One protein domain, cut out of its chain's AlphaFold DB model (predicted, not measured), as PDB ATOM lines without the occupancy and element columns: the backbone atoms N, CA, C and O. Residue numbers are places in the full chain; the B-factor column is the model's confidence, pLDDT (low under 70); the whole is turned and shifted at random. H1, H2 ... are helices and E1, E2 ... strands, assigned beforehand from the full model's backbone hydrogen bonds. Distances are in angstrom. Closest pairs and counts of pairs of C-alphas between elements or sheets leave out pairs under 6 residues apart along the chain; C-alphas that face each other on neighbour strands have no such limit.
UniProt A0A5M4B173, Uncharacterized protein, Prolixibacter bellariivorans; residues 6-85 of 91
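This is residues 6 to 85 of the 91 residues of an uncharacterized protein of Prolixibacter bellariivorans (UniProt A0A5M4B173). A small three-stranded sheet is the middle of this domain, with helix H1 crossing one face and helix H3 running along the strands over the opposite face, while H2 grazes the sheet with its residues 34 to 38. The three helices do not bundle: they are set round the sheet. The printed part has 80 residues, with three named helices and then three named strands, H1 H2 H3 E1 E2 E3; the sheet's order is E1 - E2 - E3, all antiparallel, and the class is mixed, helices and strands. The whole is compact, with a radius of gyration of the C-alphas of 12.0 A, and spans 29 by 29 by 19 A.

Start at residues 6 to 7, a short antiparallel pairing with residues 82 to 83 of E3, which is residues 80 to 84. Next comes H1, residues 10 to 22, at a height over the sheet of 9.4 A; it runs across the strands, at 71 degrees on the local plane to E1, residues 59 to 63. Look at the closest C-alphas of H1 and E1, those of Ile 17 and Val 61, 7.7 A apart. H2, residues 32 to 40, only grazes the sheet; its closest C-alphas with E1 are those of Ala 34 and Ile 62, 7.3 A. H3, residues 45 to 55, lies over E2, residues 70 to 75, at a height over the sheet of 10.3 A, and runs along the strands at 11 degrees to E2 on the local plane. H1 and H3 are on opposite faces and apart; H2 and H3 are only just apart, their closest C-alphas at 8.4 A. The strands form a meander, each the antiparallel neighbour of the one before. In the hairpin E1 and E2, find N 61 and O 72 within hydrogen-bond range at 2.9 A; in the hairpin E2 and E3, N 73 and O 82 at 2.8 A. Every O i to N i+4 pair is within hydrogen-bond range in H3, against 7 of 9 in H1 and 4 of 5 in H2.

Find C-alpha 10 at (73.205, -4.867, 42.131); from there H1 runs 18.2 A to C-alpha 22. H2 follows from Phe 32 to Asn 40, and H3 covers 15.6 A from Leu 45 to Met 55. E1 goes from Gln 59 to Ile 63, and E2 covers 16.8 A from Gly 70 to Ser 75. E3 begins at Ile 80 and ends at C-alpha 84, (86.733, -9.338, 38.847).

The two C-alphas farthest apart, those of Asn 40 and Gln 77, are 31.2 A from each other. The printed part has no cut, and no link is long. The mean pLDDT of the printed part is 83.9, and no printed residue is under 70.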
ATOM      1  N   ARG A   6      86.120  -5.902  42.793       85.44
ATOM      2  CA  ARG A   6      85.396  -4.671  43.083       85.44
ATOM      3  C   ARG A   6      83.952  -4.984  43.439       85.44
ATOM      4  O   ARG A   6      83.246  -5.615  42.654       85.44
ATOM      5  N   LYS A   7      83.488  -4.505  44.594       84.19
ATOM      6  CA  LYS A   7      82.065  -4.561  44.954       84.19
ATOM      7  C   LYS A   7      81.264  -3.641  44.028       84.19
ATOM      8  O   LYS A   7      81.635  -2.480  43.854       84.19
ATOM      9  N   ILE A   8      80.174  -4.139  43.450       83.44
ATOM     10  CA  ILE A   8      79.336  -3.386  42.501       83.44
ATOM     11  C   ILE A   8      77.883  -3.280  42.976       83.44
ATOM     12  O   ILE A   8      77.415  -4.106  43.761       83.44
ATOM     13  N   ASN A   9      77.169  -2.249  42.508       75.94
ATOM     14  CA  ASN A   9      75.743  -2.083  42.789       75.94
ATOM     15  C   ASN A   9      74.909  -3.048  41.926       75.94
ATOM     16  O   ASN A   9      75.091  -3.155  40.714       75.94
ATOM     17  N   TYR A  10      73.997  -3.739  42.598       70.00
ATOM     18  CA  TYR A  10      73.205  -4.867  42.131       70.00
ATOM     19  C   TYR A  10      72.180  -4.539  41.036       70.00
ATOM     20  O   TYR A  10      72.008  -5.333  40.111       70.00
ATOM     21  N   ALA A  11      71.494  -3.392  41.124       70.88
ATOM     22  CA  ALA A  11      70.233  -3.195  40.397       70.88
ATOM     23  C   ALA A  11      70.391  -3.256  38.867       70.88
ATOM     24  O   ALA A  11      69.631  -3.945  38.193       70.88
ATOM     25  N   HIS A  12      71.411  -2.591  38.324       72.81
ATOM     26  CA  HIS A  12      71.565  -2.455  36.874       72.81
ATOM     27  C   HIS A  12      72.253  -3.670  36.228       72.81
ATOM     28  O   HIS A  12      71.897  -4.094  35.131       72.81
ATOM     29  N   ILE A  13      73.209  -4.289  36.933       74.94
ATOM     30  CA  ILE A  13      73.954  -5.441  36.407       74.94
ATOM     31  C   ILE A  13      73.098  -6.715  36.398       74.94
ATOM     32  O   ILE A  13      73.248  -7.549  35.509       74.94
ATOM     33  N   LYS A  14      72.178  -6.868  37.366       77.44
ATOM     34  CA  LYS A  14      71.319  -8.055  37.480       77.44
ATOM     35  C   LYS A  14      70.455  -8.232  36.242       77.44
ATOM     36  O   LYS A  14      70.406  -9.319  35.673       77.44
ATOM     37  N   GLU A  15      69.773  -7.167  35.837       81.06
ATOM     38  CA  GLU A  15      68.882  -7.204  34.683       81.06
ATOM     39  C   GLU A  15      69.657  -7.537  33.405       81.06
ATOM     40  O   GLU A  15      69.243  -8.415  32.646       81.06
ATOM     41  N   TYR A  16      70.844  -6.950  33.235       81.44
ATOM     42  CA  TYR A  16      71.720  -7.272  32.113       81.44
ATOM     43  C   TYR A  16      72.171  -8.740  32.110       81.44
ATOM     44  O   TYR A  16      72.136  -9.397  31.068       81.44
ATOM     45  N   ILE A  17      72.577  -9.280  33.266       78.81
ATOM     46  CA  ILE A  17      72.985 -10.684  33.408       78.81
ATOM     47  C   ILE A  17      71.816 -11.616  33.072       78.81
ATOM     48  O   ILE A  17      71.993 -12.563  32.306       78.81
ATOM     49  N   LEU A  18      70.616 -11.332  33.587       79.50
ATOM     50  CA  LEU A  18      69.412 -12.121  33.322       79.50
ATOM     51  C   LEU A  18      69.055 -12.127  31.831       79.50
ATOM     52  O   LEU A  18      68.796 -13.188  31.262       79.50
ATOM     53  N   GLN A  19      69.071 -10.960  31.184       81.94
ATOM     54  CA  GLN A  19      68.807 -10.848  29.748       81.94
ATOM     55  C   GLN A  19      69.890 -11.543  28.913       81.94
ATOM     56  O   GLN A  19      69.579 -12.255  27.960       81.94
ATOM     57  N   SER A  20      71.162 -11.377  29.274       77.44
ATOM     58  CA  SER A  20      72.282 -12.012  28.571       77.44
ATOM     59  C   SER A  20      72.249 -13.532  28.705       77.44
ATOM     60  O   SER A  20      72.493 -14.229  27.724       77.44
ATOM     61  N   SER A  21      71.879 -14.047  29.880       75.69
ATOM     62  CA  SER A  21      71.733 -15.482  30.127       75.69
ATOM     63  C   SER A  21      70.592 -16.086  29.307       75.69
ATOM     64  O   SER A  21      70.802 -17.074  28.607       75.69
ATOM     65  N   ARG A  22      69.420 -15.431  29.267       78.38
ATOM     66  CA  ARG A  22      68.286 -15.847  28.414       78.38
ATOM     67  C   ARG A  22      68.638 -15.897  26.928       78.38
ATOM     68  O   ARG A  22      68.123 -16.739  26.206       78.38
ATOM     69  N   ASN A  23      69.523 -15.009  26.484       80.31
ATOM     70  CA  ASN A  23      69.968 -14.928  25.095       80.31
ATOM     71  C   ASN A  23      71.166 -15.843  24.777       80.31
ATOM     72  O   ASN A  23      71.712 -15.749  23.679       80.31
ATOM     73  N   GLY A  24      71.622 -16.675  25.724       75.81
ATOM     74  CA  GLY A  24      72.786 -17.554  25.547       75.81
ATOM     75  C   GLY A  24      74.118 -16.808  25.400       75.81
ATOM     76  O   GLY A  24      75.072 -17.342  24.842       75.81
ATOM     77  N   LYS A  25      74.188 -15.554  25.863       80.12
ATOM     78  CA  LYS A  25      75.356 -14.667  25.726       80.12
ATOM     79  C   LYS A  25      76.284 -14.688  26.942       80.12
ATOM     80  O   LYS A  25      77.267 -13.956  26.958       80.12
ATOM     81  N   THR A  26      75.976 -15.478  27.965       85.06
ATOM     82  CA  THR A  26      76.812 -15.635  29.163       85.06
ATOM     83  C   THR A  26      77.544 -16.966  29.149       85.06
ATOM     84  O   THR A  26      77.019 -17.946  28.632       85.06
ATOM     85  N   LEU A  27      78.717 -17.011  29.776       84.06
ATOM     86  CA  LEU A  27      79.451 -18.249  30.032       84.06
ATOM     87  C   LEU A  27      79.513 -18.509  31.540       84.06
ATOM     88  O   LEU A  27      79.591 -17.577  32.343       84.06
ATOM     89  N   HIS A  28      79.526 -19.774  31.927       83.94
ATOM     90  CA  HIS A  28      79.821 -20.232  33.280       83.94
ATOM     91  C   HIS A  28      81.265 -20.727  33.355       83.94
ATOM     92  O   HIS A  28      81.801 -21.233  32.375       83.94
ATOM     93  N   LEU A  29      81.908 -20.649  34.528       81.81
ATOM     94  CA  LEU A  29      83.280 -21.165  34.720       81.81
ATOM     95  C   LEU A  29      83.461 -22.641  34.303       81.81
ATOM     96  O   LEU A  29      84.577 -23.057  33.991       81.81
ATOM     97  N   SER A  30      82.386 -23.433  34.309       78.69
ATOM     98  CA  SER A  30      82.372 -24.826  33.849       78.69
ATOM     99  C   SER A  30      82.446 -24.983  32.329       78.69
ATOM    100  O   SER A  30      82.807 -26.060  31.854       78.69
ATOM    101  N   ASP A  31      82.121 -23.940  31.566       82.69
ATOM    102  CA  ASP A  31      82.003 -24.019  30.115       82.69
ATOM    103  C   ASP A  31      83.373 -24.083  29.440       82.69
ATOM    104  O   ASP A  31      84.342 -23.436  29.846       82.69
ATOM    105  N   PHE A  32      83.454 -24.827  28.337       80.81
ATOM    106  CA  PHE A  32      84.681 -24.929  27.546       80.81
ATOM    107  C   PHE A  32      85.152 -23.553  27.049       80.81
ATOM    108  O   PHE A  32      86.311 -23.185  27.235       80.81
ATOM    109  N   ASN A  33      84.227 -22.750  26.513       85.12
ATOM    110  CA  ASN A  33      84.507 -21.403  26.007       85.12
ATOM    111  C   ASN A  33      84.934 -20.426  27.112       85.12
ATOM    112  O   ASN A  33      85.703 -19.501  26.849       85.12
ATOM    113  N   ALA A  34      84.497 -20.646  28.357       87.50
ATOM    114  CA  ALA A  34      84.933 -19.827  29.482       87.50
ATOM    115  C   ALA A  34      86.436 -19.969  29.724       87.50
ATOM    116  O   ALA A  34      87.096 -18.976  30.003       87.50
ATOM    117  N   ARG A  35      87.009 -21.168  29.551       85.56
ATOM    118  CA  ARG A  35      88.451 -21.392  29.753       85.56
ATOM    119  C   ARG A  35      89.304 -20.541  28.814       85.56
ATOM    120  O   ARG A  35      90.279 -19.944  29.266       85.56
ATOM    121  N   PHE A  36      88.914 -20.438  27.542       88.56
ATOM    122  CA  PHE A  36      89.597 -19.580  26.568       88.56
ATOM    123  C   PHE A  36      89.483 -18.109  26.943       88.56
ATOM    124  O   PHE A  36      90.476 -17.388  26.924       88.56
ATOM    125  N   TRP A  37      88.284 -17.672  27.328       91.56
ATOM    126  CA  TRP A  37      88.066 -16.290  27.728       91.56
ATOM    127  C   TRP A  37      88.884 -15.918  28.972       91.56
ATOM    128  O   TRP A  37      89.582 -14.911  28.965       91.56
ATOM    129  N   LEU A  38      88.873 -16.762  30.009       91.00
ATOM    130  CA  LEU A  38      89.643 -16.556  31.242       91.00
ATOM    131  C   LEU A  38      91.145 -16.465  30.966       91.00
ATOM    132  O   LEU A  38      91.828 -15.635  31.567       91.00
ATOM    133  N   HIS A  39      91.650 -17.304  30.057       88.00
ATOM    134  CA  HIS A  39      93.047 -17.272  29.639       88.00
ATOM    135  C   HIS A  39      93.384 -15.967  28.905       88.00
ATOM    136  O   HIS A  39      94.356 -15.301  29.262       88.00
ATOM    137  N   ASN A  40      92.553 -15.563  27.939       89.50
ATOM    138  CA  ASN A  40      92.748 -14.331  27.169       89.50
ATOM    139  C   ASN A  40      92.715 -13.077  28.053       89.50
ATOM    140  O   ASN A  40      93.541 -12.182  27.887       89.50
ATOM    141  N   GLU A  41      91.808 -13.034  29.029       88.19
ATOM    142  CA  GLU A  41      91.680 -11.917  29.973       88.19
ATOM    143  C   GLU A  41      92.666 -11.995  31.147       88.19
ATOM    144  O   GLU A  41      92.602 -11.169  32.058       88.19
ATOM    145  N   LYS A  42      93.582 -12.977  31.143       88.38
ATOM    146  CA  LYS A  42      94.603 -13.180  32.182       88.38
ATOM    147  C   LYS A  42      94.004 -13.230  33.593       88.38
ATOM    148  O   LYS A  42      94.548 -12.672  34.547       88.38
ATOM    149  N   VAL A  43      92.861 -13.900  33.738       88.12
ATOM    150  CA  VAL A  43      92.201 -14.055  35.037       88.12
ATOM    151  C   VAL A  43      93.036 -14.970  35.932       88.12
ATOM    152  O   VAL A  43      93.346 -16.105  35.573       88.12
ATOM    153  N   ASN A  44      93.361 -14.497  37.134       88.62
ATOM    154  CA  ASN A  44      94.057 -15.291  38.133       88.62
ATOM    155  C   ASN A  44      93.081 -16.293  38.777       88.62
ATOM    156  O   ASN A  44      92.233 -15.935  39.598       88.62
ATOM    157  N   LEU A  45      93.211 -17.571  38.414       85.81
ATOM    158  CA  LEU A  45      92.329 -18.632  38.905       85.81
ATOM    159  C   LEU A  45      92.478 -18.906  40.407       85.81
ATOM    160  O   LEU A  45      91.529 -19.388  41.024       85.81
ATOM    161  N   ASP A  46      93.620 -18.594  41.020       87.06
ATOM    162  CA  ASP A  46      93.791 -18.755  42.467       87.06
ATOM    163  C   ASP A  46      92.997 -17.702  43.243       87.06
ATOM    164  O   ASP A  46      92.396 -18.020  44.269       87.06
ATOM    165  N   GLN A  47      92.871 -16.490  42.697       84.56
ATOM    166  CA  GLN A  47      91.987 -15.449  43.234       84.56
ATOM    167  C   GLN A  47      90.513 -15.835  43.092       84.56
ATOM    168  O   GLN A  47      89.730 -15.678  44.031       84.56
ATOM    169  N   VAL A  48      90.137 -16.427  41.956       86.44
ATOM    170  CA  VAL A  48      88.793 -16.993  41.765       86.44
ATOM    171  C   VAL A  48      88.515 -18.091  42.797       86.44
ATOM    172  O   VAL A  48      87.477 -18.083  43.450       86.44
ATOM    173  N   LYS A  49      89.444 -19.019  43.036       86.06
ATOM    174  CA  LYS A  49      89.266 -20.042  44.084       86.06
ATOM    175  C   LYS A  49      89.181 -19.432  45.486       86.06
ATOM    176  O   LYS A  49      88.420 -19.929  46.316       86.06
ATOM    177  N   ALA A  50      89.945 -18.376  45.762       85.19
ATOM    178  CA  ALA A  50      89.916 -17.692  47.049       85.19
ATOM    179  C   ALA A  50      88.532 -17.092  47.340       85.19
ATOM    180  O   ALA A  50      88.023 -17.285  48.445       85.19
ATOM    181  N   ILE A  51      87.879 -16.452  46.356       82.38
ATOM    182  CA  ILE A  51      86.538 -15.883  46.573       82.38
ATOM    183  C   ILE A  51      85.489 -16.968  46.846       82.38
ATOM    184  O   ILE A  51      84.655 -16.800  47.735       82.38
ATOM    185  N   TYR A  52      85.581 -18.121  46.172       85.38
ATOM    186  CA  TYR A  52      84.714 -19.274  46.443       85.38
ATOM    187  C   TYR A  52      84.828 -19.786  47.877       85.38
ATOM    188  O   TYR A  52      83.814 -20.080  48.509       85.38
ATOM    189  N   ARG A  53      86.058 -19.878  48.391       85.06
ATOM    190  CA  ARG A  53      86.330 -20.328  49.763       85.06
ATOM    191  C   ARG A  53      85.848 -19.327  50.808       85.06
ATOM    192  O   ARG A  53      85.387 -19.740  51.862       85.06
ATOM    193  N   LEU A  54      85.977 -18.033  50.519       81.69
ATOM    194  CA  LEU A  54      85.635 -16.961  51.453       81.69
ATOM    195  C   LEU A  54      84.133 -16.733  51.561       81.69
ATOM    196  O   LEU A  54      83.629 -16.522  52.657       81.69
ATOM    197  N   MET A  55      83.426 -16.736  50.432       76.88
ATOM    198  CA  MET A  55      82.045 -16.270  50.421       76.88
ATOM    199  C   MET A  55      81.030 -17.367  50.696       76.88
ATOM    200  O   MET A  55      80.028 -17.055  51.327       76.88
ATOM    201  N   GLY A  56      81.295 -18.617  50.295       75.12
ATOM    202  CA  GLY A  56      80.351 -19.731  50.437       75.12
ATOM    203  C   GLY A  56      79.032 -19.490  49.684       75.12
ATOM    204  O   GLY A  56      78.434 -18.424  49.759       75.12
ATOM    205  N   ASN A  57      78.539 -20.474  48.929       81.00
ATOM    206  CA  ASN A  57      77.287 -20.317  48.168       81.00
ATOM    207  C   ASN A  57      77.275 -19.059  47.254       81.00
ATOM    208  O   ASN A  57      76.393 -18.196  47.332       81.00
ATOM    209  N   ILE A  58      78.313 -18.932  46.420       86.50
ATOM    210  CA  ILE A  58      78.478 -17.843  45.451       86.50
ATOM    211  C   ILE A  58      78.342 -18.384  44.026       86.50
ATOM    212  O   ILE A  58      78.895 -19.427  43.682       86.50
ATOM    213  N   GLN A  59      77.605 -17.671  43.187       87.19
ATOM    214  CA  GLN A  59      77.446 -17.951  41.766       87.19
ATOM    215  C   GLN A  59      78.413 -17.089  40.950       87.19
ATOM    216  O   GLN A  59      78.867 -16.039  41.409       87.19
ATOM    217  N   ASN A  60      78.736 -17.538  39.736       88.56
ATOM    218  CA  ASN A  60      79.533 -16.774  38.780       88.56
ATOM    219  C   ASN A  60      78.813 -16.637  37.443       88.56
ATOM    220  O   ASN A  60      78.035 -17.509  37.051       88.56
ATOM    221  N   VAL A  61      79.151 -15.572  36.728       90.06
ATOM    222  CA  VAL A  61      78.800 -15.402  35.325       90.06
ATOM    223  C   VAL A  61      79.902 -14.638  34.600       90.06
ATOM    224  O   VAL A  61      80.475 -13.687  35.133       90.06
ATOM    225  N   ILE A  62      80.203 -15.053  33.378       91.75
ATOM    226  CA  ILE A  62      81.112 -14.361  32.470       91.75
ATOM    227  C   ILE A  62      80.274 -13.726  31.369       91.75
ATOM    228  O   ILE A  62      79.525 -14.407  30.667       91.75
ATOM    229  N   ILE A  63      80.432 -12.419  31.199       89.94
ATOM    230  CA  ILE A  63      79.952 -11.681  30.036       89.94
ATOM    231  C   ILE A  63      81.161 -11.541  29.100       89.94
ATOM    232  O   ILE A  63      82.094 -10.801  29.427       89.94
ATOM    233  N   PRO A  64      81.203 -12.267  27.970       88.06
ATOM    234  CA  PRO A  64      82.418 -12.387  27.178       88.06
ATOM    235  C   PRO A  64      82.752 -11.132  26.353       88.06
ATOM    236  O   PRO A  64      83.920 -10.921  26.013       88.06
ATOM    237  N   SER A  65      81.763 -10.289  26.044       86.44
ATOM    238  CA  SER A  65      81.906  -9.107  25.183       86.44
ATOM    239  C   SER A  65      80.857  -8.022  25.484       86.44
ATOM    240  O   SER A  65      79.888  -8.271  26.200       86.44
ATOM    241  N   GLY A  66      81.057  -6.814  24.939       84.94
ATOM    242  CA  GLY A  66      80.173  -5.651  25.119       84.94
ATOM    243  C   GLY A  66      80.522  -4.771  26.326       84.94
ATOM    244  O   GLY A  66      81.514  -5.009  27.013       84.94
ATOM    245  N   ASP A  67      79.689  -3.765  26.600       83.44
ATOM    246  CA  ASP A  67      79.932  -2.754  27.649       83.44
ATOM    247  C   ASP A  67      80.003  -3.345  29.064       83.44
ATOM    248  O   ASP A  67      80.685  -2.831  29.949       83.44
ATOM    249  N   TYR A  68      79.333  -4.479  29.268       86.62
ATOM    250  CA  TYR A  68      79.319  -5.204  30.534       86.62
ATOM    251  C   TYR A  68      80.289  -6.384  30.555       86.62
ATOM    252  O   TYR A  68      80.205  -7.213  31.462       86.62
ATOM    253  N   LYS A  69      81.229  -6.468  29.602       88.62
ATOM    254  CA  LYS A  69      82.264  -7.507  29.585       88.62
ATOM    255  C   LYS A  69      82.930  -7.637  30.959       88.62
ATOM    256  O   LYS A  69      83.310  -6.645  31.595       88.62
ATOM    257  N   GLY A  70      83.063  -8.875  31.424       90.06
ATOM    258  CA  GLY A  70      83.713  -9.168  32.692       90.06
ATOM    259  C   GLY A  70      83.281 -10.483  33.321       90.06
ATOM    260  O   GLY A  70      82.335 -11.135  32.884       90.06
ATOM    261  N   LEU A  71      83.991 -10.836  34.386       91.31
ATOM    262  CA  LEU A  71      83.676 -11.956  35.259       91.31
ATOM    263  C   LEU A  71      83.041 -11.412  36.540       91.31
ATOM    264  O   LEU A  71      83.615 -10.556  37.216       91.31
ATOM    265  N   TYR A  72      81.859 -11.916  36.861       89.69
ATOM    266  CA  TYR A  72      81.042 -11.455  37.971       89.69
ATOM    267  C   TYR A  72      80.779 -12.595  38.937       89.69
ATOM    268  O   TYR A  72      80.584 -13.740  38.534       89.69
ATOM    269  N   PHE A  73      80.734 -12.247  40.214       88.88
ATOM    270  CA  PHE A  73      80.461 -13.143  41.319       88.88
ATOM    271  C   PHE A  73      79.339 -12.570  42.162       88.88
ATOM    272  O   PHE A  73      79.334 -11.373  42.452       88.88
ATOM    273  N   PHE A  74      78.391 -13.405  42.567       86.81
ATOM    274  CA  PHE A  74      77.253 -12.939  43.341       86.81
ATOM    275  C   PHE A  74      76.697 -13.986  44.292       86.81
ATOM    276  O   PHE A  74      76.703 -15.178  43.999       86.81
ATOM    277  N   SER A  75      76.185 -13.531  45.430       84.94
ATOM    278  CA  SER A  75      75.420 -14.357  46.362       84.94
ATOM    279  C   SER A  75      74.080 -13.682  46.613       84.94
ATOM    280  O   SER A  75      74.030 -12.611  47.216       84.94
ATOM    281  N   GLU A  76      72.995 -14.302  46.145       80.38
ATOM    282  CA  GLU A  76      71.639 -13.792  46.388       80.38
ATOM    283  C   GLU A  76      71.293 -13.813  47.880       80.38
ATOM    284  O   GLU A  76      70.659 -12.890  48.377       80.38
ATOM    285  N   GLN A  77      71.786 -14.819  48.613       83.25
ATOM    286  CA  GLN A  77      71.570 -14.951  50.054       83.25
ATOM    287  C   GLN A  77      72.194 -13.795  50.846       83.25
ATOM    288  O   GLN A  77      71.593 -13.307  51.799       83.25
ATOM    289  N   GLN A  78      73.399 -13.363  50.466       80.31
ATOM    290  CA  GLN A  78      74.116 -12.283  51.154       80.31
ATOM    291  C   GLN A  78      73.841 -10.902  50.538       80.31
ATOM    292  O   GLN A  78      74.235  -9.887  51.109       80.31
ATOM    293  N   ASN A  79      73.179 -10.852  49.376       80.88
ATOM    294  CA  ASN A  79      72.971  -9.647  48.575       80.88
ATOM    295  C   ASN A  79      74.293  -8.911  48.249       80.88
ATOM    296  O   ASN A  79      74.403  -7.689  48.378       80.88
ATOM    297  N   ILE A  80      75.329  -9.667  47.860       81.56
ATOM    298  CA  ILE A  80      76.667  -9.140  47.545       81.56
ATOM    299  C   ILE A  80      77.060  -9.491  46.110       81.56
ATOM    300  O   ILE A  80      76.828 -10.611  45.653       81.56
ATOM    301  N   TYR A  81      77.703  -8.532  45.436       85.50
ATOM    302  CA  TYR A  81      78.133  -8.615  44.043       85.50
ATOM    303  C   TYR A  81      79.560  -8.109  43.903       85.50
ATOM    304  O   TYR A  81      79.881  -7.009  44.358       85.50
ATOM    305  N   TYR A  82      80.386  -8.890  43.221       87.50
ATOM    306  CA  TYR A  82      81.751  -8.538  42.877       87.50
ATOM    307  C   TYR A  82      81.970  -8.657  41.377       87.50
ATOM    308  O   TYR A  82      81.522  -9.611  40.742       87.50
ATOM    309  N   LYS A  83      82.705  -7.704  40.817       89.31
ATOM    310  CA  LYS A  83      83.322  -7.818  39.501       89.31
ATOM    311  C   LYS A  83      84.795  -8.144  39.697       89.31
ATOM    312  O   LYS A  83      85.459  -7.496  40.505       89.31
ATOM    313  N   TYR A  84      85.299  -9.131  38.966       88.94
ATOM    314  CA  TYR A  84      86.733  -9.338  38.847       88.94
ATOM    315  C   TYR A  84      87.326  -8.178  38.045       88.94
ATOM    316  O   TYR A  84      86.984  -7.980  36.877       88.94
ATOM    317  N   GLU A  85      88.200  -7.412  38.679       84.69
ATOM    318  CA  GLU A  85      88.993  -6.372  38.047       84.69
ATOM    319  C   GLU A  85      90.456  -6.787  38.138       84.69
ATOM    320  O   GLU A  85      91.021  -6.949  39.219       84.69
TER     321      GLU A  85